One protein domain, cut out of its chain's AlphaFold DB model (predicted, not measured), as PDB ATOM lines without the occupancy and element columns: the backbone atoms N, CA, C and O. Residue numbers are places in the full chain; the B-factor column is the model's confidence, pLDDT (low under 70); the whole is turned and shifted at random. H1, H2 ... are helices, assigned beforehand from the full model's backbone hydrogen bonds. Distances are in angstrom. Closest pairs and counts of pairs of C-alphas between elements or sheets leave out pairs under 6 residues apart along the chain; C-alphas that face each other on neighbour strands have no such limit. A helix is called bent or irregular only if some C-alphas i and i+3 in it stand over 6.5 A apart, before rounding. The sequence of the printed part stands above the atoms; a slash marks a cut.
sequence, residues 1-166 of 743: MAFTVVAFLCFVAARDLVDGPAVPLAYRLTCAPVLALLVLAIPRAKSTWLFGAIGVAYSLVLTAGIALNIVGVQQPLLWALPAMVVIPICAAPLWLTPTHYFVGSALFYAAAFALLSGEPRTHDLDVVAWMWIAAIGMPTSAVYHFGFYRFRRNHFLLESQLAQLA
ATOM      1  N   MET A   1     -26.858  20.210  45.954       68.81
ATOM      2  CA  MET A   1     -25.718  19.301  46.207       68.81
ATOM      3  C   MET A   1     -26.128  17.822  46.198       68.81
ATOM      4  O   MET A   1     -25.482  17.050  45.514       68.81
ATOM      5  N   ALA A   2     -27.204  17.376  46.861       73.94
ATOM      6  CA  ALA A   2     -27.636  15.971  46.722       73.94
ATOM      7  C   ALA A   2     -28.147  15.637  45.299       73.94
ATOM      8  O   ALA A   2     -27.697  14.681  44.676       73.94
ATOM      9  N   PHE A   3     -28.998  16.497  44.726       81.88
ATOM     10  CA  PHE A   3     -29.515  16.335  43.358       81.88
ATOM     11  C   PHE A   3     -28.440  16.377  42.260       81.88
ATOM     12  O   PHE A   3     -28.639  15.819  41.187       81.88
ATOM     13  N   THR A   4     -27.279  16.987  42.517       81.56
ATOM     14  CA  THR A   4     -26.173  17.011  41.548       81.56
ATOM     15  C   THR A   4     -25.476  15.653  41.429       81.56
ATOM     16  O   THR A   4     -24.943  15.353  40.368       81.56
ATOM     17  N   VAL A   5     -25.547  14.795  42.456       86.69
ATOM     18  CA  VAL A   5     -25.087  13.394  42.368       86.69
ATOM     19  C   VAL A   5     -26.012  12.582  41.458       86.69
ATOM     20  O   VAL A   5     -25.540  11.821  40.619       86.69
ATOM     21  N   VAL A   6     -27.326  12.794  41.567       87.75
ATOM     22  CA  VAL A   6     -28.320  12.166  40.681       87.75
ATOM     23  C   VAL A   6     -28.117  12.627  39.237       87.75
ATOM     24  O   VAL A   6     -28.047  11.799  38.336       87.75
ATOM     25  N   ALA A   7     -27.933  13.933  39.019       86.06
ATOM     26  CA  ALA A   7     -27.633  14.475  37.695       86.06
ATOM     27  C   ALA A   7     -26.344  13.875  37.099       86.06
ATOM     28  O   ALA A   7     -26.313  13.553  35.913       86.06
ATOM     29  N   PHE A   8     -25.309  13.664  37.919       88.94
ATOM     30  CA  PHE A   8     -24.080  12.995  37.491       88.94
ATOM     31  C   PHE A   8     -24.322  11.533  37.078       88.94
ATOM     32  O   PHE A   8     -23.815  11.104  36.046       88.94
ATOM     33  N   LEU A   9     -25.134  10.774  37.820       89.94
ATOM     34  CA  LEU A   9     -25.501   9.401  37.443       89.94
ATOM     35  C   LEU A   9     -26.277   9.354  36.120       89.94
ATOM     36  O   LEU A   9     -25.977   8.518  35.269       89.94
ATOM     37  N   CYS A  10     -27.219  10.281  35.912       88.81
ATOM     38  CA  CYS A  10     -27.920  10.415  34.635       88.81
ATOM     39  C   CYS A  10     -26.953  10.734  33.488       88.81
ATOM     40  O   CYS A  10     -27.099  10.189  32.399       88.81
ATOM     41  N   PHE A  11     -25.944  11.578  33.730       87.69
ATOM     42  CA  PHE A  11     -24.909  11.894  32.745       87.69
ATOM     43  C   PHE A  11     -24.060  10.666  32.378       87.69
ATOM     44  O   PHE A  11     -23.827  10.418  31.196       87.69
ATOM     45  N   VAL A  12     -23.660   9.856  33.368       89.44
ATOM     46  CA  VAL A  12     -22.942   8.591  33.128       89.44
ATOM     47  C   VAL A  12     -23.795   7.619  32.309       89.44
ATOM     48  O   VAL A  12     -23.290   7.031  31.357       89.44
ATOM     49  N   ALA A  13     -25.084   7.481  32.636       87.38
ATOM     50  CA  ALA A  13     -26.002   6.612  31.897       87.38
ATOM     51  C   ALA A  13     -26.232   7.101  30.457       87.38
ATOM     52  O   ALA A  13     -26.224   6.306  29.521       87.38
ATOM     53  N   ALA A  14     -26.381   8.414  30.258       86.56
ATOM     54  CA  ALA A  14     -26.550   9.005  28.933       86.56
ATOM     55  C   ALA A  14     -25.322   8.791  28.033       86.56
ATOM     56  O   ALA A  14     -25.472   8.646  26.822       86.56
ATOM     57  N   ARG A  15     -24.111   8.722  28.604       86.06
ATOM     58  CA  ARG A  15     -22.883   8.447  27.842       86.06
ATOM     59  C   ARG A  15     -22.897   7.073  27.162       86.06
ATOM     60  O   ARG A  15     -22.265   6.931  26.115       86.06
ATOM     61  N   ASP A  16     -23.616   6.090  27.699       84.38
ATOM     62  CA  ASP A  16     -23.707   4.748  27.102       84.38
ATOM     63  C   ASP A  16     -24.599   4.705  25.847       84.38
ATOM     64  O   ASP A  16     -24.597   3.711  25.127       84.38
ATOM     65  N   LEU A  17     -25.310   5.798  25.538       85.81
ATOM     66  CA  LEU A  17     -26.097   5.959  24.310       85.81
ATOM     67  C   LEU A  17     -25.267   6.472  23.117       85.81
ATOM     68  O   LEU A  17     -25.824   6.695  22.045       85.81
ATOM     69  N   VAL A  18     -23.962   6.716  23.301       83.81
ATOM     70  CA  VAL A  18     -23.082   7.331  22.293       83.81
ATOM     71  C   VAL A  18     -21.983   6.366  21.856       83.81
ATOM     72  O   VAL A  18     -21.211   5.874  22.683       83.81
ATOM     73  N   ASP A  19     -21.861   6.168  20.544       75.25
ATOM     74  CA  ASP A  19     -20.838   5.316  19.935       75.25
ATOM     75  C   ASP A  19     -19.417   5.888  20.107       75.25
ATOM     76  O   ASP A  19     -19.181   7.088  19.957       75.25
ATOM     77  N   GLY A  20     -18.443   5.018  20.405       75.31
ATOM     78  CA  GLY A  20     -17.020   5.366  20.533       75.31
ATOM     79  C   GLY A  20     -16.319   4.643  21.692       75.31
ATOM     80  O   GLY A  20     -16.990   4.091  22.567       75.31
ATOM     81  N   PRO A  21     -14.971   4.627  21.738       77.62
ATOM     82  CA  PRO A  21     -14.237   3.981  22.823       77.62
ATOM     83  C   PRO A  21     -14.540   4.672  24.158       77.62
ATOM     84  O   PRO A  21     -14.249   5.850  24.334       77.62
ATOM     85  N   ALA A  22     -15.132   3.948  25.107       83.06
ATOM     86  CA  ALA A  22     -15.475   4.470  26.426       83.06
ATOM     87  C   ALA A  22     -14.589   3.850  27.514       83.06
ATOM     88  O   ALA A  22     -14.244   2.667  27.464       83.06
ATOM     89  N   VAL A  23     -14.270   4.636  28.544       86.62
ATOM     90  CA  VAL A  23     -13.694   4.105  29.785       86.62
ATOM     91  C   VAL A  23     -14.694   3.108  30.400       86.62
ATOM     92  O   VAL A  23     -15.901   3.384  30.382       86.62
ATOM     93  N   PRO A  24     -14.252   1.964  30.966       89.25
ATOM     94  CA  PRO A  24     -15.173   0.984  31.531       89.25
ATOM     95  C   PRO A  24     -16.135   1.611  32.548       89.25
ATOM     96  O   PRO A  24     -15.733   2.444  33.366       89.25
ATOM     97  N   LEU A  25     -17.406   1.196  32.506       86.69
ATOM     98  CA  LEU A  25     -18.492   1.767  33.316       86.69
ATOM     99  C   LEU A  25     -18.152   1.810  34.815       86.69
ATOM    100  O   LEU A  25     -18.436   2.800  35.485       86.69
ATOM    101  N   ALA A  26     -17.473   0.774  35.321       85.56
ATOM    102  CA  ALA A  26     -17.038   0.695  36.713       85.56
ATOM    103  C   ALA A  26     -16.203   1.917  37.139       85.56
ATOM    104  O   ALA A  26     -16.484   2.507  38.178       85.56
ATOM    105  N   TYR A  27     -15.239   2.351  36.316       87.19
ATOM    106  CA  TYR A  27     -14.403   3.522  36.607       87.19
ATOM    107  C   TYR A  27     -15.202   4.825  36.561       87.19
ATOM    108  O   TYR A  27     -15.058   5.660  37.449       87.19
ATOM    109  N   ARG A  28     -16.098   4.987  35.581       87.88
ATOM    110  CA  ARG A  28     -16.961   6.177  35.470       87.88
ATOM    111  C   ARG A  28     -17.910   6.329  36.664       87.88
ATOM    112  O   ARG A  28     -18.149   7.447  37.117       87.88
ATOM    113  N   LEU A  29     -18.398   5.216  37.218       89.50
ATOM    114  CA  LEU A  29     -19.269   5.215  38.396       89.50
ATOM    115  C   LEU A  29     -18.534   5.502  39.712       89.50
ATOM    116  O   LEU A  29     -19.182   5.947  40.657       89.50
ATOM    117  N   THR A  30     -17.209   5.317  39.791       90.56
ATOM    118  CA  THR A  30     -16.448   5.539  41.043       90.56
ATOM    119  C   THR A  30     -16.537   6.963  41.592       90.56
ATOM    120  O   THR A  30     -16.461   7.154  42.804       90.56
ATOM    121  N   CYS A  31     -16.764   7.967  40.742       90.69
ATOM    122  CA  CYS A  31     -16.909   9.355  41.179       90.69
ATOM    123  C   CYS A  31     -18.220   9.600  41.947       90.69
ATOM    124  O   CYS A  31     -18.252  10.438  42.846       90.69
ATOM    125  N   ALA A  32     -19.293   8.863  41.643       91.56
ATOM    126  CA  ALA A  32     -20.606   9.061  42.259       91.56
ATOM    127  C   ALA A  32     -20.631   8.830  43.790       91.56
ATOM    128  O   ALA A  32     -21.108   9.722  44.499       91.56
ATOM    129  N   PRO A  33     -20.100   7.718  44.348       91.94
ATOM    130  CA  PRO A  33     -20.060   7.527  45.797       91.94
ATOM    131  C   PRO A  33     -19.155   8.550  46.496       91.94
ATOM    132  O   PRO A  33     -19.487   9.001  47.590       91.94
ATOM    133  N   VAL A  34     -18.057   8.982  45.864       93.38
ATOM    134  CA  VAL A  34     -17.174  10.023  46.422       93.38
ATOM    135  C   VAL A  34     -17.902  11.367  46.508       93.38
ATOM    136  O   VAL A  34     -17.859  12.020  47.550       93.38
ATOM    137  N   LEU A  35     -18.636  11.759  45.460       92.56
ATOM    138  CA  LEU A  35     -19.470  12.964  45.483       92.56
ATOM    139  C   LEU A  35     -20.549  12.875  46.572       92.56
ATOM    140  O   LEU A  35     -20.738  13.839  47.313       92.56
ATOM    141  N   ALA A  36     -21.214  11.726  46.725       92.69
ATOM    142  CA  ALA A  36     -22.219  11.520  47.770       92.69
ATOM    143  C   ALA A  36     -21.635  11.675  49.186       92.69
ATOM    144  O   ALA A  36     -22.212  12.374  50.021       92.69
ATOM    145  N   LEU A  37     -20.462  11.088  49.447       94.00
ATOM    146  CA  LEU A  37     -19.769  11.214  50.732       94.00
ATOM    147  C   LEU A  37     -19.388  12.666  51.041       94.00
ATOM    148  O   LEU A  37     -19.592  13.126  52.164       94.00
ATOM    149  N   LEU A  38     -18.893  13.407  50.047       92.50
ATOM    150  CA  LEU A  38     -18.555  14.823  50.210       92.50
ATOM    151  C   LEU A  38     -19.791  15.671  50.538       92.50
ATOM    152  O   LEU A  38     -19.714  16.538  51.403       92.50
ATOM    153  N   VAL A  39     -20.948  15.387  49.930       90.25
ATOM    154  CA  VAL A  39     -22.212  16.066  50.271       90.25
ATOM    155  C   VAL A  39     -22.637  15.773  51.713       90.25
ATOM    156  O   VAL A  39     -23.033  16.690  52.428       90.25
ATOM    157  N   LEU A  40     -22.503  14.524  52.170       91.25
ATOM    158  CA  LEU A  40     -22.814  14.124  53.550       91.25
ATOM    159  C   LEU A  40     -21.827  14.682  54.590       91.25
ATOM    160  O   LEU A  40     -22.139  14.711  55.785       91.25
ATOM    161  N   ALA A  41     -20.644  15.124  54.161       90.19
ATOM    162  CA  ALA A  41     -19.656  15.763  55.026       90.19
ATOM    163  C   ALA A  41     -19.971  17.247  55.295       90.19
ATOM    164  O   ALA A  41     -19.558  17.768  56.332       90.19
ATOM    165  N   ILE A  42     -20.738  17.917  54.421       87.12
ATOM    166  CA  ILE A  42     -21.034  19.358  54.522       87.12
ATOM    167  C   ILE A  42     -21.666  19.743  55.876       87.12
ATOM    168  O   ILE A  42     -21.131  20.646  56.519       87.12
ATOM    169  N   PRO A  43     -22.728  19.071  56.379       86.62
ATOM    170  CA  PRO A  43     -23.352  19.439  57.658       86.62
ATOM    171  C   PRO A  43     -22.448  19.219  58.876       86.62
ATOM    172  O   PRO A  43     -22.726  19.728  59.956       86.62
ATOM    173  N   ARG A  44     -21.371  18.437  58.724       86.62
ATOM    174  CA  ARG A  44     -20.424  18.118  59.801       86.62
ATOM    175  C   ARG A  44     -19.222  19.064  59.838       86.62
ATOM    176  O   ARG A  44     -18.374  18.929  60.721       86.62
ATOM    177  N   ALA A  45     -19.121  20.009  58.903       87.25
ATOM    178  CA  ALA A  45     -18.014  20.952  58.850       87.25
ATOM    179  C   ALA A  45     -18.102  21.971  60.003       87.25
ATOM    180  O   ALA A  45     -18.937  22.867  59.996       87.25
ATOM    181  N   LYS A  46     -17.202  21.848  60.989       81.69
ATOM    182  CA  LYS A  46     -17.129  22.743  62.162       81.69
ATOM    183  C   LYS A  46     -16.349  24.042  61.912       81.69
ATOM    184  O   LYS A  46     -16.284  24.891  62.794       81.69
ATOM    185  N   SER A  47     -15.726  24.194  60.741       89.25
ATOM    186  CA  SER A  47     -14.956  25.386  60.375       89.25
ATOM    187  C   SER A  47     -15.196  25.799  58.924       89.25
ATOM    188  O   SER A  47     -15.460  24.969  58.050       89.25
ATOM    189  N   THR A  48     -15.062  27.100  58.659       85.56
ATOM    190  CA  THR A  48     -15.194  27.676  57.312       85.56
ATOM    191  C   THR A  48     -14.140  27.125  56.355       85.56
ATOM    192  O   THR A  48     -14.442  26.897  55.186       85.56
ATOM    193  N   TRP A  49     -12.932  26.858  56.857       86.25
ATOM    194  CA  TRP A  49     -11.851  26.247  56.087       86.25
ATOM    195  C   TRP A  49     -12.198  24.824  55.642       86.25
ATOM    196  O   TRP A  49     -12.073  24.503  54.463       86.25
ATOM    197  N   LEU A  50     -12.699  23.983  56.559       87.38
ATOM    198  CA  LEU A  50     -13.076  22.602  56.244       87.38
ATOM    199  C   LEU A  50     -14.230  22.561  55.235       87.38
ATOM    200  O   LEU A  50     -14.204  21.766  54.298       87.38
ATOM    201  N   PHE A  51     -15.205  23.461  55.379       88.94
ATOM    202  CA  PHE A  51     -16.277  23.632  54.402       88.94
ATOM    203  C   PHE A  51     -15.728  23.992  53.010       88.94
ATOM    204  O   PHE A  51     -16.114  23.385  52.012       88.94
ATOM    205  N   GLY A  52     -14.790  24.945  52.941       86.88
ATOM    206  CA  GLY A  52     -14.114  25.322  51.698       86.88
ATOM    207  C   GLY A  52     -13.355  24.152  51.065       86.88
ATOM    208  O   GLY A  52     -13.502  23.904  49.870       86.88
ATOM    209  N   ALA A  53     -12.610  23.385  51.862       88.50
ATOM    210  CA  ALA A  53     -11.864  22.215  51.398       88.50
ATOM    211  C   ALA A  53     -12.782  21.127  50.807       88.50
ATOM    212  O   ALA A  53     -12.489  20.597  49.735       88.50
ATOM    213  N   ILE A  54     -13.922  20.844  51.453       90.50
ATOM    214  CA  ILE A  54     -14.941  19.914  50.935       90.50
ATOM    215  C   ILE A  54     -15.481  20.408  49.586       90.50
ATOM    216  O   ILE A  54     -15.603  19.620  48.648       90.50
ATOM    217  N   GLY A  55     -15.759  21.710  49.460       88.50
ATOM    218  CA  GLY A  55     -16.216  22.318  48.208       88.50
ATOM    219  C   GLY A  55     -15.202  22.190  47.067       88.50
ATOM    220  O   GLY A  55     -15.575  21.848  45.945       88.50
ATOM    221  N   VAL A  56     -13.910  22.401  47.346       88.69
ATOM    222  CA  VAL A  56     -12.831  22.220  46.357       88.69
ATOM    223  C   VAL A  56     -12.735  20.758  45.922       88.69
ATOM    224  O   VAL A  56     -12.721  20.477  44.724       88.69
ATOM    225  N   ALA A  57     -12.713  19.826  46.880       90.56
ATOM    226  CA  ALA A  57     -12.661  18.395  46.595       90.56
ATOM    227  C   ALA A  57     -13.854  17.949  45.737       90.56
ATOM    228  O   ALA A  57     -13.674  17.222  44.761       90.56
ATOM    229  N   TYR A  58     -15.055  18.441  46.048       90.94
ATOM    230  CA  TYR A  58     -16.267  18.148  45.287       90.94
ATOM    231  C   TYR A  58     -16.140  18.601  43.828       90.94
ATOM    232  O   TYR A  58     -16.398  17.817  42.913       90.94
ATOM    233  N   SER A  59     -15.687  19.836  43.600       87.31
ATOM    234  CA  SER A  59     -15.484  20.381  42.254       87.31
ATOM    235  C   SER A  59     -14.457  19.580  41.449       87.31
ATOM    236  O   SER A  59     -14.698  19.285  40.283       87.31
ATOM    237  N   LEU A  60     -13.341  19.172  42.065       87.62
ATOM    238  CA  LEU A  60     -12.306  18.379  41.390       87.62
ATOM    239  C   LEU A  60     -12.793  16.975  41.014       87.62
ATOM    240  O   LEU A  60     -12.557  16.527  39.892       87.62
ATOM    241  N   VAL A  61     -13.500  16.292  41.922       90.50
ATOM    242  CA  VAL A  61     -14.072  14.962  41.652       90.50
ATOM    243  C   VAL A  61     -15.115  15.039  40.539       90.50
ATOM    244  O   VAL A  61     -15.150  14.168  39.672       90.50
ATOM    245  N   LEU A  62     -15.935  16.094  40.523       89.00
ATOM    246  CA  LEU A  62     -16.921  16.312  39.468       89.00
ATOM    247  C   LEU A  62     -16.245  16.521  38.104       89.00
ATOM    248  O   LEU A  62     -16.634  15.878  37.130       89.00
ATOM    249  N   THR A  63     -15.199  17.350  38.038       86.75
ATOM    250  CA  THR A  63     -14.421  17.571  36.808       86.75
ATOM    251  C   THR A  63     -13.743  16.290  36.322       86.75
ATOM    252  O   THR A  63     -13.794  15.988  35.132       86.75
ATOM    253  N   ALA A  64     -13.164  15.491  37.225       87.94
ATOM    254  CA  ALA A  64     -12.589  14.191  36.880       87.94
ATOM    255  C   ALA A  64     -13.654  13.219  36.343       87.94
ATOM    256  O   ALA A  64     -13.431  12.535  35.345       87.94
ATOM    257  N   GLY A  65     -14.841  13.206  36.952       88.62
ATOM    258  CA  GLY A  65     -15.976  12.419  36.481       88.62
ATOM    259  C   GLY A  65     -16.418  12.812  35.070       88.62
ATOM    260  O   GLY A  65     -16.649  11.938  34.236       88.62
ATOM    261  N   ILE A  66     -16.479  14.113  34.767       87.81
ATOM    262  CA  ILE A  66     -16.751  14.605  33.407       87.81
ATOM    263  C   ILE A  66     -15.653  14.130  32.445       87.81
ATOM    264  O   ILE A  66     -15.981  13.582  31.395       87.81
ATOM    265  N   ALA A  67     -14.375  14.243  32.832       85.81
ATOM    266  CA  ALA A  67     -13.231  13.789  32.035       85.81
ATOM    267  C   ALA A  67     -13.380  12.335  31.577       85.81
ATOM    268  O   ALA A  67     -13.262  12.038  30.393       85.81
ATOM    269  N   LEU A  68     -13.686  11.434  32.515       87.81
ATOM    270  CA  LEU A  68     -13.807  10.001  32.245       87.81
ATOM    271  C   LEU A  68     -14.952   9.671  31.278       87.81
ATOM    272  O   LEU A  68     -14.897   8.654  30.591       87.81
ATOM    273  N   ASN A  69     -15.986  10.512  31.228       87.12
ATOM    274  CA  ASN A  69     -17.150  10.307  30.369       87.12
ATOM    275  C   ASN A  69     -16.978  10.903  28.966       87.12
ATOM    276  O   ASN A  69     -17.624  10.423  28.042       87.12
ATOM    277  N   ILE A  70     -16.103  11.892  28.768       85.38
ATOM    278  CA  ILE A  70     -15.880  12.496  27.442       85.38
ATOM    279  C   ILE A  70     -14.795  11.792  26.613       85.38
ATOM    280  O   ILE A  70     -14.644  12.090  25.431       85.38
ATOM    281  N   VAL A  71     -14.056  10.838  27.197       84.88
ATOM    282  CA  VAL A  71     -13.053  10.045  26.466       84.88
ATOM    283  C   VAL A  71     -13.702   9.329  25.274       84.88
ATOM    284  O   VAL A  71     -14.745   8.680  25.412       84.88
ATOM    285  N   GLY A  72     -13.066   9.462  24.106       76.44
ATOM    286  CA  GLY A  72     -13.428   8.766  22.868       76.44
ATOM    287  C   GLY A  72     -14.680   9.274  22.152       76.44
ATOM    288  O   GLY A  72     -15.097   8.659  21.174       76.44
ATOM    289  N   VAL A  73     -15.277  10.376  22.614       82.06
ATOM    290  CA  VAL A  73     -16.412  11.035  21.952       82.06
ATOM    291  C   VAL A  73     -15.910  11.926  20.810       82.06
ATOM    292  O   VAL A  73     -14.863  12.560  20.925       82.06
ATOM    293  N   GLN A  74     -16.664  12.014  19.709       75.12
ATOM    294  CA  GLN A  74     -16.382  12.991  18.653       75.12
ATOM    295  C   GLN A  74     -16.615  14.418  19.181       75.12
ATOM    296  O   GLN A  74     -17.699  14.727  19.666       75.12
ATOM    297  N   GLN A  75     -15.606  15.291  19.073       79.31
ATOM    298  CA  GLN A  75     -15.644  16.688  19.544       79.31
ATOM    299  C   GLN A  75     -15.922  16.832  21.063       79.31
ATOM    300  O   GLN A  75     -16.947  17.391  21.467       79.31
ATOM    301  N   PRO A  76     -14.995  16.400  21.941       79.56
ATOM    302  CA  PRO A  76     -15.192  16.410  23.399       79.56
ATOM    303  C   PRO A  76     -15.413  17.813  23.987       79.56
ATOM    304  O   PRO A  76     -16.034  17.962  25.042       79.56
ATOM    305  N   LEU A  77     -14.970  18.861  23.286       77.94
ATOM    306  CA  LEU A  77     -15.175  20.249  23.696       77.94
ATOM    307  C   LEU A  77     -16.665  20.634  23.743       77.94
ATOM    308  O   LEU A  77     -17.061  21.357  24.653       77.94
ATOM    309  N   LEU A  78     -17.509  20.103  22.846       80.75
ATOM    310  CA  LEU A  78     -18.960  20.356  22.870       80.75
ATOM    311  C   LEU A  78     -19.640  19.780  24.119       80.75
ATOM    312  O   LEU A  78     -20.638  20.323  24.586       80.75
ATOM    313  N   TRP A  79     -19.082  18.709  24.680       81.62
ATOM    314  CA  TRP A  79     -19.597  18.051  25.878       81.62
ATOM    315  C   TRP A  79     -19.101  18.721  27.163       81.62
ATOM    316  O   TRP A  79     -19.845  18.838  28.135       81.62
ATOM    317  N   ALA A  80     -17.848  19.183  27.173       83.44
ATOM    318  CA  ALA A  80     -17.230  19.779  28.353       83.44
ATOM    319  C   ALA A  80     -17.553  21.274  28.518       83.44
ATOM    320  O   ALA A  80     -17.758  21.731  29.643       83.44
ATOM    321  N   LEU A  81     -17.612  22.047  27.427       84.81
ATOM    322  CA  LEU A  81     -17.706  23.511  27.478       84.81
ATOM    323  C   LEU A  81     -18.937  24.031  28.247       84.81
ATOM    324  O   LEU A  81     -18.748  24.898  29.104       84.81
ATOM    325  N   PRO A  82     -20.166  23.500  28.058       87.06
ATOM    326  CA  PRO A  82     -21.320  23.935  28.848       87.06
ATOM    327  C   PRO A  82     -21.123  23.700  30.351       87.06
ATOM    328  O   PRO A  82     -21.452  24.561  31.166       87.06
ATOM    329  N   ALA A  83     -20.521  22.569  30.730       85.06
ATOM    330  CA  ALA A  83     -20.243  22.251  32.127       85.06
ATOM    331  C   ALA A  83     -19.223  23.224  32.746       85.06
ATOM    332  O   ALA A  83     -19.404  23.653  33.887       85.06
ATOM    333  N   MET A  84     -18.209  23.644  31.979       86.44
ATOM    334  CA  MET A  84     -17.199  24.615  32.431       86.44
ATOM    335  C   MET A  84     -17.750  26.026  32.663       86.44
ATOM    336  O   MET A  84     -17.120  26.822  33.357       86.44
ATOM    337  N   VAL A  85     -18.926  26.337  32.115       89.00
ATOM    338  CA  VAL A  85     -19.616  27.616  32.326       89.00
ATOM    339  C   VAL A  85     -20.656  27.499  33.437       89.00
ATOM    340  O   VAL A  85     -20.662  28.299  34.369       89.00
ATOM    341  N   VAL A  86     -21.522  26.485  33.370       88.75
ATOM    342  CA  VAL A  86     -22.671  26.347  34.277       88.75
ATOM    343  C   VAL A  86     -22.236  26.010  35.704       88.75
ATOM    344  O   VAL A  86     -22.762  26.588  36.654       88.75
ATOM    345  N   ILE A  87     -21.261  25.109  35.880       87.44
ATOM    346  CA  ILE A  87     -20.863  24.638  37.215       87.44
ATOM    347  C   ILE A  87     -20.308  25.785  38.081       87.44
ATOM    348  O   ILE A  87     -20.809  25.949  39.197       87.44
ATOM    349  N   PRO A  88     -19.354  26.621  37.616       88.69
ATOM    350  CA  PRO A  88     -18.857  27.754  38.399       88.69
ATOM    351  C   PRO A  88     -19.945  28.765  38.755       88.69
ATOM    352  O   PRO A  88     -20.021  29.184  39.909       88.69
ATOM    353  N   ILE A  89     -20.835  29.092  37.811       90.75
ATOM    354  CA  ILE A  89     -21.948  30.023  38.046       90.75
ATOM    355  C   ILE A  89     -22.875  29.490  39.146       90.75
ATOM    356  O   ILE A  89     -23.200  30.213  40.086       90.75
ATOM    357  N   CYS A  90     -23.272  28.217  39.073       88.00
ATOM    358  CA  CYS A  90     -24.143  27.609  40.078       88.00
ATOM    359  C   CYS A  90     -23.447  27.408  41.433       88.00
ATOM    360  O   CYS A  90     -24.102  27.468  42.474       88.00
ATOM    361  N   ALA A  91     -22.133  27.169  41.443       87.31
ATOM    362  CA  ALA A  91     -21.353  26.997  42.667       87.31
ATOM    363  C   ALA A  91     -20.981  28.332  43.338       87.31
ATOM    364  O   ALA A  91     -20.721  28.354  44.543       87.31
ATOM    365  N   ALA A  92     -20.981  29.445  42.600       89.75
ATOM    366  CA  ALA A  92     -20.572  30.764  43.082       89.75
ATOM    367  C   ALA A  92     -21.231  31.193  44.415       89.75
ATOM    368  O   ALA A  92     -20.499  31.630  45.312       89.75
ATOM    369  N   PRO A  93     -22.554  31.023  44.636       88.00
ATOM    370  CA  PRO A  93     -23.199  31.404  45.899       88.00
ATOM    371  C   PRO A  93     -22.837  30.497  47.088       88.00
ATOM    372  O   PRO A  93     -22.975  30.895  48.249       88.00
ATOM    373  N   LEU A  94     -22.380  29.269  46.816       86.19
ATOM    374  CA  LEU A  94     -22.114  28.256  47.840       86.19
ATOM    375  C   LEU A  94     -20.807  28.521  48.595       86.19
ATOM    376  O   LEU A  94     -20.666  28.105  49.742       86.19
ATOM    377  N   TRP A  95     -19.867  29.256  47.999       89.56
ATOM    378  CA  TRP A  95     -18.632  29.646  48.673       89.56
ATOM    379  C   TRP A  95     -18.910  30.662  49.788       89.56
ATOM    380  O   TRP A  95     -19.504  31.717  49.557       89.56
ATOM    381  N   LEU A  96     -18.477  30.357  51.016       86.31
ATOM    382  CA  LEU A  96     -18.715  31.217  52.187       86.31
ATOM    383  C   LEU A  96     -17.859  32.491  52.185       86.31
ATOM    384  O   LEU A  96     -18.300  33.520  52.690       86.31
ATOM    385  N   THR A  97     -16.652  32.436  51.613       89.12
ATOM    386  CA  THR A  97     -15.700  33.553  51.595       89.12
ATOM    387  C   THR A  97     -15.158  33.803  50.183       89.12
ATOM    388  O   THR A  97     -15.059  32.853  49.396       89.12
ATOM    389  N   PRO A  98     -14.718  35.041  49.878       90.62
ATOM    390  CA  PRO A  98     -14.045  35.352  48.616       90.62
ATOM    391  C   PRO A  98     -12.786  34.512  48.390       90.62
ATOM    392  O   PRO A  98     -12.505  34.104  47.268       90.62
ATOM    393  N   THR A  99     -12.045  34.201  49.455       88.50
ATOM    394  CA  THR A  99     -10.836  33.372  49.371       88.50
ATOM    395  C   THR A  99     -11.145  31.965  48.870       88.50
ATOM    396  O   THR A  99     -10.482  31.491  47.950       88.50
ATOM    397  N   HIS A 100     -12.182  31.311  49.405       89.69
ATOM    398  CA  HIS A 100     -12.582  29.988  48.931       89.69
ATOM    399  C   HIS A 100     -13.103  30.034  47.493       89.69
ATOM    400  O   HIS A 100     -12.788  29.142  46.712       89.69
ATOM    401  N   TYR A 101     -13.840  31.087  47.128       92.31
ATOM    402  CA  TYR A 101     -14.311  31.282  45.758       92.31
ATOM    403  C   TYR A 101     -13.158  31.369  44.754       92.31
ATOM    404  O   TYR A 101     -13.164  30.643  43.760       92.31
ATOM    405  N   PHE A 102     -12.152  32.210  45.017       90.62
ATOM    406  CA  PHE A 102     -11.007  32.354  44.117       90.62
ATOM    407  C   PHE A 102     -10.194  31.066  44.017       90.62
ATOM    408  O   PHE A 102      -9.910  30.615  42.910       90.62
ATOM    409  N   VAL A 103      -9.862  30.445  45.153       88.94
ATOM    410  CA  VAL A 103      -9.080  29.199  45.178       88.94
ATOM    411  C   VAL A 103      -9.835  28.067  44.483       88.94
ATOM    412  O   VAL A 103      -9.275  27.386  43.625       88.94
ATOM    413  N   GLY A 104     -11.118  27.887  44.799       88.38
ATOM    414  CA  GLY A 104     -11.948  26.848  44.201       88.38
ATOM    415  C   GLY A 104     -12.165  27.041  42.703       88.38
ATOM    416  O   GLY A 104     -12.043  26.079  41.949       88.38
ATOM    417  N   SER A 105     -12.413  28.275  42.258       90.19
ATOM    418  CA  SER A 105     -12.578  28.584  40.832       90.19
ATOM    419  C   SER A 105     -11.272  28.398  40.060       90.19
ATOM    420  O   SER A 105     -11.280  27.800  38.987       90.19
ATOM    421  N   ALA A 106     -10.138  28.845  40.612       90.00
ATOM    422  CA  ALA A 106      -8.828  28.661  39.989       90.00
ATOM    423  C   ALA A 106      -8.490  27.173  39.818       90.00
ATOM    424  O   ALA A 106      -8.094  26.755  38.731       90.00
ATOM    425  N   LEU A 107      -8.705  26.360  40.857       89.31
ATOM    426  CA  LEU A 107      -8.478  24.914  40.794       89.31
ATOM    427  C   LEU A 107      -9.443  24.213  39.833       89.31
ATOM    428  O   LEU A 107      -9.021  23.326  39.093       89.31
ATOM    429  N   PHE A 108     -10.712  24.627  39.798       89.69
ATOM    430  CA  PHE A 108     -11.694  24.098  38.852       89.69
ATOM    431  C   PHE A 108     -11.272  24.354  37.402       89.69
ATOM    432  O   PHE A 108     -11.205  23.413  36.611       89.69
ATOM    433  N   TYR A 109     -10.936  25.601  37.058       88.50
ATOM    434  CA  TYR A 109     -10.527  25.953  35.697       88.50
ATOM    435  C   TYR A 109      -9.163  25.370  35.319       88.50
ATOM    436  O   TYR A 109      -8.984  24.973  34.171       88.50
ATOM    437  N   ALA A 110      -8.223  25.246  36.260       87.56
ATOM    438  CA  ALA A 110      -6.951  24.565  36.018       87.56
ATOM    439  C   ALA A 110      -7.157  23.076  35.696       87.56
ATOM    440  O   ALA A 110      -6.597  22.573  34.722       87.56
ATOM    441  N   ALA A 111      -8.010  22.385  36.463       84.56
ATOM    442  CA  ALA A 111      -8.371  20.997  36.188       84.56
ATOM    443  C   ALA A 111      -9.080  20.867  34.830       84.56
ATOM    444  O   ALA A 111      -8.693  20.040  34.008       84.56
ATOM    445  N   ALA A 112     -10.060  21.730  34.554       80.88
ATOM    446  CA  ALA A 112     -10.779  21.780  33.284       80.88
ATOM    447  C   ALA A 112      -9.865  22.027  32.074       80.88
ATOM    448  O   ALA A 112     -10.025  21.399  31.031       80.88
ATOM    449  N   PHE A 113      -8.894  22.931  32.205       80.88
ATOM    450  CA  PHE A 113      -7.935  23.228  31.147       80.88
ATOM    451  C   PHE A 113      -7.014  22.038  30.871       80.88
ATOM    452  O   PHE A 113      -6.742  21.734  29.709       80.88
ATOM    453  N   ALA A 114      -6.584  21.327  31.918       79.00
ATOM    454  CA  ALA A 114      -5.774  20.122  31.768       79.00
ATOM    455  C   ALA A 114      -6.504  19.044  30.942       79.00
ATOM    456  O   ALA A 114      -5.879  18.438  30.070       79.00
ATOM    457  N   LEU A 115      -7.827  18.883  31.117       71.50
ATOM    458  CA  LEU A 115      -8.649  17.978  30.294       71.50
ATOM    459  C   LEU A 115      -8.630  18.346  28.799       71.50
ATOM    460  O   LEU A 115      -8.686  17.464  27.950       71.50
ATOM    461  N   LEU A 116      -8.577  19.641  28.473       68.44
ATOM    462  CA  LEU A 116      -8.718  20.173  27.110       68.44
ATOM    463  C   LEU A 116      -7.369  20.420  26.412       68.44
ATOM    464  O   LEU A 116      -7.317  21.039  25.347       68.44
ATOM    465  N   SER A 117      -6.258  20.016  27.026       68.44
ATOM    466  CA  SER A 117      -4.909  20.258  26.495       68.44
ATOM    467  C   SER A 117      -4.473  19.240  25.427       68.44
ATOM    468  O   SER A 117      -3.547  19.523  24.674       68.44
ATOM    469  N   GLY A 118      -5.158  18.093  25.324       65.69
ATOM    470  CA  GLY A 118      -4.828  17.000  24.395       65.69
ATOM    471  C   GLY A 118      -5.510  17.041  23.019       65.69
ATOM    472  O   GLY A 118      -5.213  16.191  22.186       65.69
ATOM    473  N   GLU A 119      -6.410  17.995  22.769       67.31
ATOM    474  CA  GLU A 119      -7.178  18.090  21.517       67.31
ATOM    475  C   GLU A 119      -6.509  19.032  20.496       67.31
ATOM    476  O   GLU A 119      -5.997  20.086  20.888       67.31
ATOM    477  N   PRO A 120      -6.528  18.718  19.185       68.38
ATOM    478  CA  PRO A 120      -6.023  19.615  18.149       68.38
ATOM    479  C   PRO A 120      -6.875  20.892  18.088       68.38
ATOM    480  O   PRO A 120      -8.037  20.874  17.681       68.38
ATOM    481  N   ARG A 121      -6.294  22.018  18.509       66.75
ATOM    482  CA  ARG A 121      -6.978  23.314  18.579       66.75
ATOM    483  C   ARG A 121      -6.922  24.034  17.238       66.75
ATOM    484  O   ARG A 121      -5.846  24.355  16.739       66.75
ATOM    485  N   THR A 122      -8.088  24.315  16.668       77.56
ATOM    486  CA  THR A 122      -8.222  25.345  15.635       77.56
ATOM    487  C   THR A 122      -8.386  26.707  16.305       77.56
ATOM    488  O   THR A 122      -8.887  26.796  17.429       77.56
ATOM    489  N   HIS A 123      -7.995  27.778  15.609       78.31
ATOM    490  CA  HIS A 123      -8.141  29.145  16.119       78.31
ATOM    491  C   HIS A 123      -9.589  29.449  16.547       78.31
ATOM    492  O   HIS A 123      -9.815  30.011  17.616       78.31
ATOM    493  N   ASP A 124     -10.571  28.986  15.770       80.31
ATOM    494  CA  ASP A 124     -11.994  29.203  16.050       80.31
ATOM    495  C   ASP A 124     -12.458  28.521  17.348       80.31
ATOM    496  O   ASP A 124     -13.241  29.098  18.104       80.31
ATOM    497  N   LEU A 125     -11.955  27.318  17.656       77.62
ATOM    498  CA  LEU A 125     -12.311  26.601  18.887       77.62
ATOM    499  C   LEU A 125     -11.736  27.283  20.134       77.62
ATOM    500  O   LEU A 125     -12.426  27.361  21.155       77.62
ATOM    501  N   ASP A 126     -10.515  27.817  20.050       79.75
ATOM    502  CA  ASP A 126      -9.935  28.613  21.135       79.75
ATOM    503  C   ASP A 126     -10.752  29.893  21.365       79.75
ATOM    504  O   ASP A 126     -11.078  30.212  22.510       79.75
ATOM    505  N   VAL A 127     -11.154  30.595  20.298       83.62
ATOM    506  CA  VAL A 127     -11.995  31.803  20.396       83.62
ATOM    507  C   VAL A 127     -13.340  31.494  21.062       83.62
ATOM    508  O   VAL A 127     -13.756  32.219  21.968       83.62
ATOM    509  N   VAL A 128     -14.002  30.395  20.681       83.94
ATOM    510  CA  VAL A 128     -15.271  29.969  21.295       83.94
ATOM    511  C   VAL A 128     -15.082  29.640  22.779       83.94
ATOM    512  O   VAL A 128     -15.863  30.107  23.610       83.94
ATOM    513  N   ALA A 129     -14.039  28.890  23.144       83.19
ATOM    514  CA  ALA A 129     -13.764  28.564  24.543       83.19
ATOM    515  C   ALA A 129     -13.485  29.821  25.386       83.19
ATOM    516  O   ALA A 129     -14.033  29.961  26.482       83.19
ATOM    517  N   TRP A 130     -12.700  30.767  24.859       85.56
ATOM    518  CA  TRP A 130     -12.434  32.055  25.504       85.56
ATOM    519  C   TRP A 130     -13.706  32.883  25.698       85.56
ATOM    520  O   TRP A 130     -13.930  33.413  26.789       85.56
ATOM    521  N   MET A 131     -14.567  32.957  24.679       89.25
ATOM    522  CA  MET A 131     -15.832  33.688  24.755       89.25
ATOM    523  C   MET A 131     -16.745  33.118  25.849       89.25
ATOM    524  O   MET A 131     -17.260  33.857  26.686       89.25
ATOM    525  N   TRP A 132     -16.910  31.797  25.904       90.06
ATOM    526  CA  TRP A 132     -17.798  31.166  26.880       90.06
ATOM    527  C   TRP A 132     -17.232  31.159  28.301       90.06
ATOM    528  O   TRP A 132     -17.961  31.447  29.249       90.06
ATOM    529  N   ILE A 133     -15.944  30.863  28.479       88.50
ATOM    530  CA  ILE A 133     -15.351  30.727  29.815       88.50
ATOM    531  C   ILE A 133     -14.957  32.090  30.387       88.50
ATOM    532  O   ILE A 133     -15.365  32.421  31.500       88.50
ATOM    533  N   ALA A 134     -14.175  32.883  29.653       87.62
ATOM    534  CA  ALA A 134     -13.583  34.106  30.191       87.62
ATOM    535  C   ALA A 134     -14.480  35.335  30.024       87.62
ATOM    536  O   ALA A 134     -14.484  36.189  30.908       87.62
ATOM    537  N   ALA A 135     -15.239  35.440  28.926       88.38
ATOM    538  CA  ALA A 135     -16.115  36.595  28.714       88.38
ATOM    539  C   ALA A 135     -17.499  36.427  29.368       88.38
ATOM    540  O   ALA A 135     -18.098  37.421  29.769       88.38
ATOM    541  N   ILE A 136     -17.992  35.188  29.517       89.81
ATOM    542  CA  ILE A 136     -19.323  34.907  30.083       89.81
ATOM    543  C   ILE A 136     -19.215  34.217  31.451       89.81
ATOM    544  O   ILE A 136     -19.630  34.779  32.462       89.81
ATOM    545  N   GLY A 137     -18.625  33.021  31.514       89.44
ATOM    546  CA  GLY A 137     -18.620  32.181  32.715       89.44
ATOM    547  C   GLY A 137     -17.999  32.841  33.948       89.44
ATOM    548  O   GLY A 137     -18.663  32.984  34.977       89.44
ATOM    549  N   MET A 138     -16.736  33.269  33.848       91.31
ATOM    550  CA  MET A 138     -15.999  33.870  34.965       91.31
ATOM    551  C   MET A 138     -16.638  35.178  35.469       91.31
ATOM    552  O   MET A 138     -16.842  35.285  36.684       91.31
ATOM    553  N   PRO A 139     -17.004  36.156  34.608       93.25
ATOM    554  CA  PRO A 139     -17.634  37.391  35.066       93.25
ATOM    555  C   PRO A 139     -18.997  37.143  35.709       93.25
ATOM    556  O   PRO A 139     -19.252  37.660  36.797       93.25
ATOM    557  N   THR A 140     -19.851  36.308  35.103       92.69
ATOM    558  CA  THR A 140     -21.163  35.980  35.675       92.69
ATOM    559  C   THR A 140     -21.007  35.294  37.030       92.69
ATOM    560  O   THR A 140     -21.609  35.734  38.008       92.69
ATOM    561  N   SER A 141     -20.136  34.287  37.134       93.50
ATOM    562  CA  SER A 141     -19.817  33.617  38.401       93.50
ATOM    563  C   SER A 141     -19.349  34.608  39.479       93.50
ATOM    564  O   SER A 141     -19.822  34.563  40.617       93.50
ATOM    565  N   ALA A 142     -18.484  35.565  39.127       93.31
ATOM    566  CA  ALA A 142     -17.999  36.573  40.068       93.31
ATOM    567  C   ALA A 142     -19.123  37.504  40.548       93.31
ATOM    568  O   ALA A 142     -19.238  37.753  41.750       93.31
ATOM    569  N   VAL A 143     -19.984  37.972  39.636       93.88
ATOM    570  CA  VAL A 143     -21.147  38.808  39.973       93.88
ATOM    571  C   VAL A 143     -22.074  38.081  40.948       93.88
ATOM    572  O   VAL A 143     -22.444  38.655  41.977       93.88
ATOM    573  N   TYR A 144     -22.391  36.809  40.685       93.12
ATOM    574  CA  TYR A 144     -23.199  35.995  41.596       93.12
ATOM    575  C   TYR A 144     -22.523  35.834  42.963       93.12
ATOM    576  O   TYR A 144     -23.168  36.067  43.987       93.12
ATOM    577  N   HIS A 145     -21.228  35.501  43.012       93.94
ATOM    578  CA  HIS A 145     -20.526  35.319  44.285       93.94
ATOM    579  C   HIS A 145     -20.523  36.598  45.131       93.94
ATOM    580  O   HIS A 145     -20.959  36.581  46.284       93.94
ATOM    581  N   PHE A 146     -20.068  37.722  44.570       92.50
ATOM    582  CA  PHE A 146     -19.965  38.977  45.316       92.50
ATOM    583  C   PHE A 146     -21.337  39.551  45.686       92.50
ATOM    584  O   PHE A 146     -21.489  40.084  46.788       92.50
ATOM    585  N   GLY A 147     -22.347  39.389  44.824       90.88
ATOM    586  CA  GLY A 147     -23.729  39.763  45.118       90.88
ATOM    587  C   GLY A 147     -24.281  39.015  46.334       90.88
ATOM    588  O   GLY A 147     -24.703  39.643  47.309       90.88
ATOM    589  N   PHE A 148     -24.199  37.680  46.328       90.19
ATOM    590  CA  PHE A 148     -24.666  36.846  47.441       90.19
ATOM    591  C   PHE A 148     -23.819  37.010  48.709       90.19
ATOM    592  O   PHE A 148     -24.358  37.006  49.818       90.19
ATOM    593  N   TYR A 149     -22.502  37.188  48.581       90.38
ATOM    594  CA  TYR A 149     -21.628  37.455  49.721       90.38
ATOM    595  C   TYR A 149     -22.003  38.767  50.419       90.38
ATOM    596  O   TYR A 149     -22.173  38.783  51.640       90.38
ATOM    597  N   ARG A 150     -22.206  39.851  49.653       88.62
ATOM    598  CA  ARG A 150     -22.637  41.144  50.201       88.62
ATOM    599  C   ARG A 150     -24.019  41.050  50.840       88.62
ATOM    600  O   ARG A 150     -24.200  41.563  51.940       88.62
ATOM    601  N   PHE A 151     -24.960  40.369  50.186       89.50
ATOM    602  CA  PHE A 151     -26.304  40.144  50.721       89.50
ATOM    603  C   PHE A 151     -26.267  39.435  52.083       89.50
ATOM    604  O   PHE A 151     -26.779  39.975  53.059       89.50
ATOM    605  N   ARG A 152     -25.577  38.287  52.188       86.19
ATOM    606  CA  ARG A 152     -25.454  37.535  53.452       86.19
ATOM    607  C   ARG A 152     -24.767  38.341  54.551       86.19
ATOM    608  O   ARG A 152     -25.224  38.331  55.688       86.19
ATOM    609  N   ARG A 153     -23.680  39.047  54.223       85.38
ATOM    610  CA  ARG A 153     -22.957  39.878  55.196       85.38
ATOM    611  C   ARG A 153     -23.841  41.004  55.729       85.38
ATOM    612  O   ARG A 153     -23.854  41.229  56.934       85.38
ATOM    613  N   ASN A 154     -24.570  41.696  54.856       86.69
ATOM    614  CA  ASN A 154     -25.471  42.768  55.273       86.69
ATOM    615  C   ASN A 154     -26.632  42.233  56.114       86.69
ATOM    616  O   ASN A 154     -26.962  42.853  57.115       86.69
ATOM    617  N   HIS A 155     -27.195  41.074  55.759       81.00
ATOM    618  CA  HIS A 155     -28.230  40.419  56.558       81.00
ATOM    619  C   HIS A 155     -27.730  40.086  57.967       81.00
ATOM    620  O   HIS A 155     -28.355  40.472  58.946       81.00
ATOM    621  N   PHE A 156     -26.549  39.470  58.076       80.25
ATOM    622  CA  PHE A 156     -25.944  39.133  59.365       80.25
ATOM    623  C   PHE A 156     -25.645  40.374  60.224       80.25
ATOM    624  O   PHE A 156     -25.875  40.374  61.434       80.25
ATOM    625  N   LEU A 157     -25.131  41.446  59.607       79.00
ATOM    626  CA  LEU A 157     -24.877  42.710  60.303       79.00
ATOM    627  C   LEU A 157     -26.180  43.369  60.765       79.00
ATOM    628  O   LEU A 157     -26.232  43.847  61.893       79.00
ATOM    629  N   LEU A 158     -27.223  43.353  59.934       77.75
ATOM    630  CA  LEU A 158     -28.533  43.896  60.277       77.75
ATOM    631  C   LEU A 158     -29.186  43.105  61.416       77.75
ATOM    632  O   LEU A 158     -29.643  43.709  62.377       77.75
ATOM    633  N   GLU A 159     -29.169  41.771  61.367       72.81
ATOM    634  CA  GLU A 159     -29.650  40.921  62.467       72.81
ATOM    635  C   GLU A 159     -28.882  41.187  63.765       72.81
ATOM    636  O   GLU A 159     -29.480  41.280  64.835       72.81
ATOM    637  N   SER A 160     -27.562  41.370  63.677       67.62
ATOM    638  CA  SER A 160     -26.726  41.696  64.839       67.62
ATOM    639  C   SER A 160     -27.046  43.079  65.412       67.62
ATOM    640  O   SER A 160     -27.099  43.238  66.630       67.62
ATOM    641  N   GLN A 161     -27.290  44.072  64.553       68.25
ATOM    642  CA  GLN A 161     -27.673  45.425  64.959       68.25
ATOM    643  C   GLN A 161     -29.084  45.467  65.552       68.25
ATOM    644  O   GLN A 161     -29.280  46.091  66.590       68.25
ATOM    645  N   LEU A 162     -30.050  44.757  64.962       67.56
ATOM    646  CA  LEU A 162     -31.399  44.607  65.516       67.56
ATOM    647  C   LEU A 162     -31.364  43.900  66.875       67.56
ATOM    648  O   LEU A 162     -32.035  44.330  67.808       67.56
ATOM    649  N   ALA A 163     -30.527  42.870  67.027       58.75
ATOM    650  CA  ALA A 163     -30.329  42.197  68.307       58.75
ATOM    651  C   ALA A 163     -29.674  43.101  69.371       58.75
ATOM    652  O   ALA A 163     -29.951  42.930  70.555       58.75
ATOM    653  N   GLN A 164     -28.817  44.048  68.969       55.12
ATOM    654  CA  GLN A 164     -28.211  45.041  69.867       55.12
ATOM    655  C   GLN A 164     -29.163  46.188  70.228       55.12
ATOM    656  O   GLN A 164     -29.164  46.621  71.373       55.12
ATOM    657  N   LEU A 165     -29.986  46.669  69.293       60.75
ATOM    658  CA  LEU A 165     -31.015  47.681  69.574       60.75
ATOM    659  C   LEU A 165     -32.139  47.121  70.457       60.75
ATOM    660  O   LEU A 165     -32.729  47.849  71.244       60.75
ATOM    661  N   ALA A 166     -32.377  45.812  70.392       64.50
ATOM    662  CA  ALA A 166     -33.288  45.090  71.269       64.50
ATOM    663  C   ALA A 166     -32.634  44.647  72.596       64.50
ATOM    664  O   ALA A 166     -33.042  43.625  73.144       64.50
TER     665      ALA A 166
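This is residues 1 to 166 of the 743 residues of the protein "Diguanylate cyclase/phosphodiesterase" of Burkholderia sp. 604 (UniProt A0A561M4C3). You see an up-and-down bundle of nearly aligned helices, each running against the one before: H1 and H3 on one side, H4, H5 and H6 in the middle, H7b on the other side. Residues 153 to 166 stick out as a free arm. The 166 printed residues have seven named helices, H1 to H7 in chain order, and no named strand: all helix. The whole is only just compact, close to loose, radius of gyration of the C-alphas 18.3 A, spanning 66 by 36 by 22 A.

Find C-alpha 2 at (-27.636, 15.971, 46.722); there H1, residues 2 to 15, begins. Next come H2, 25 to 29, and H3, 31 to 44, only just irregular with C-alphas 40 and 43 6.7 A apart. H4, 48 to 70, is 33.5 A long. H5, 76 to 94, 28.0 A, is irregular: C-alphas 90 and 93 are 7.0 A apart. H6 is 98 to 115, 25.8 A. H7, 123 to 165, was assigned as one helix by its hydrogen bonds but is bent, C-alphas 135 and 138 being 6.8 A apart; its arms, H7a, 123 to 135, and H7b, 138 to 165, 40.2 A, stand at a shallow tilt of 8 degrees. H7b ends at (-31.015, 47.681, 69.574).

H1 touches H3, closest C-alphas Val 5 and Ala 32, 6.2 A, a shallow tilt of 6 degrees, opposite ways. H3 and H4 form a hairpin, closest C-alphas Cys 31 and Gly 65, 5.7 A. H4 is the hub, touching H2, H3, H5 and H6; for H6 look at the closest C-alphas, Val 56 and Gly 104, 5.2 A. H5 touches H7b with residues 85 to 93 alone, closest C-alphas Ile 89 and Ser 141, 4.2 A, the same way at 12 degrees, shallow. H7a touches H5 with residues 129 to 133 alone, closest C-alphas Val 85 and Ile 133, 5.8 A. H1 and H7b are apart. Every O i to N i+4 pair is within hydrogen-bond range in H2, H4, H6, H7a and H7b; H1 has 9 of 10, H3 8 of 10, H5 9 of 15.

The C-alphas farthest apart, Gly 20 and Ala 166, are 66.5 A apart. The printed part has no cut and no long link. Look for pLDDT under 70 at residue 1, residues 116 to 121 and residues 160 to 166.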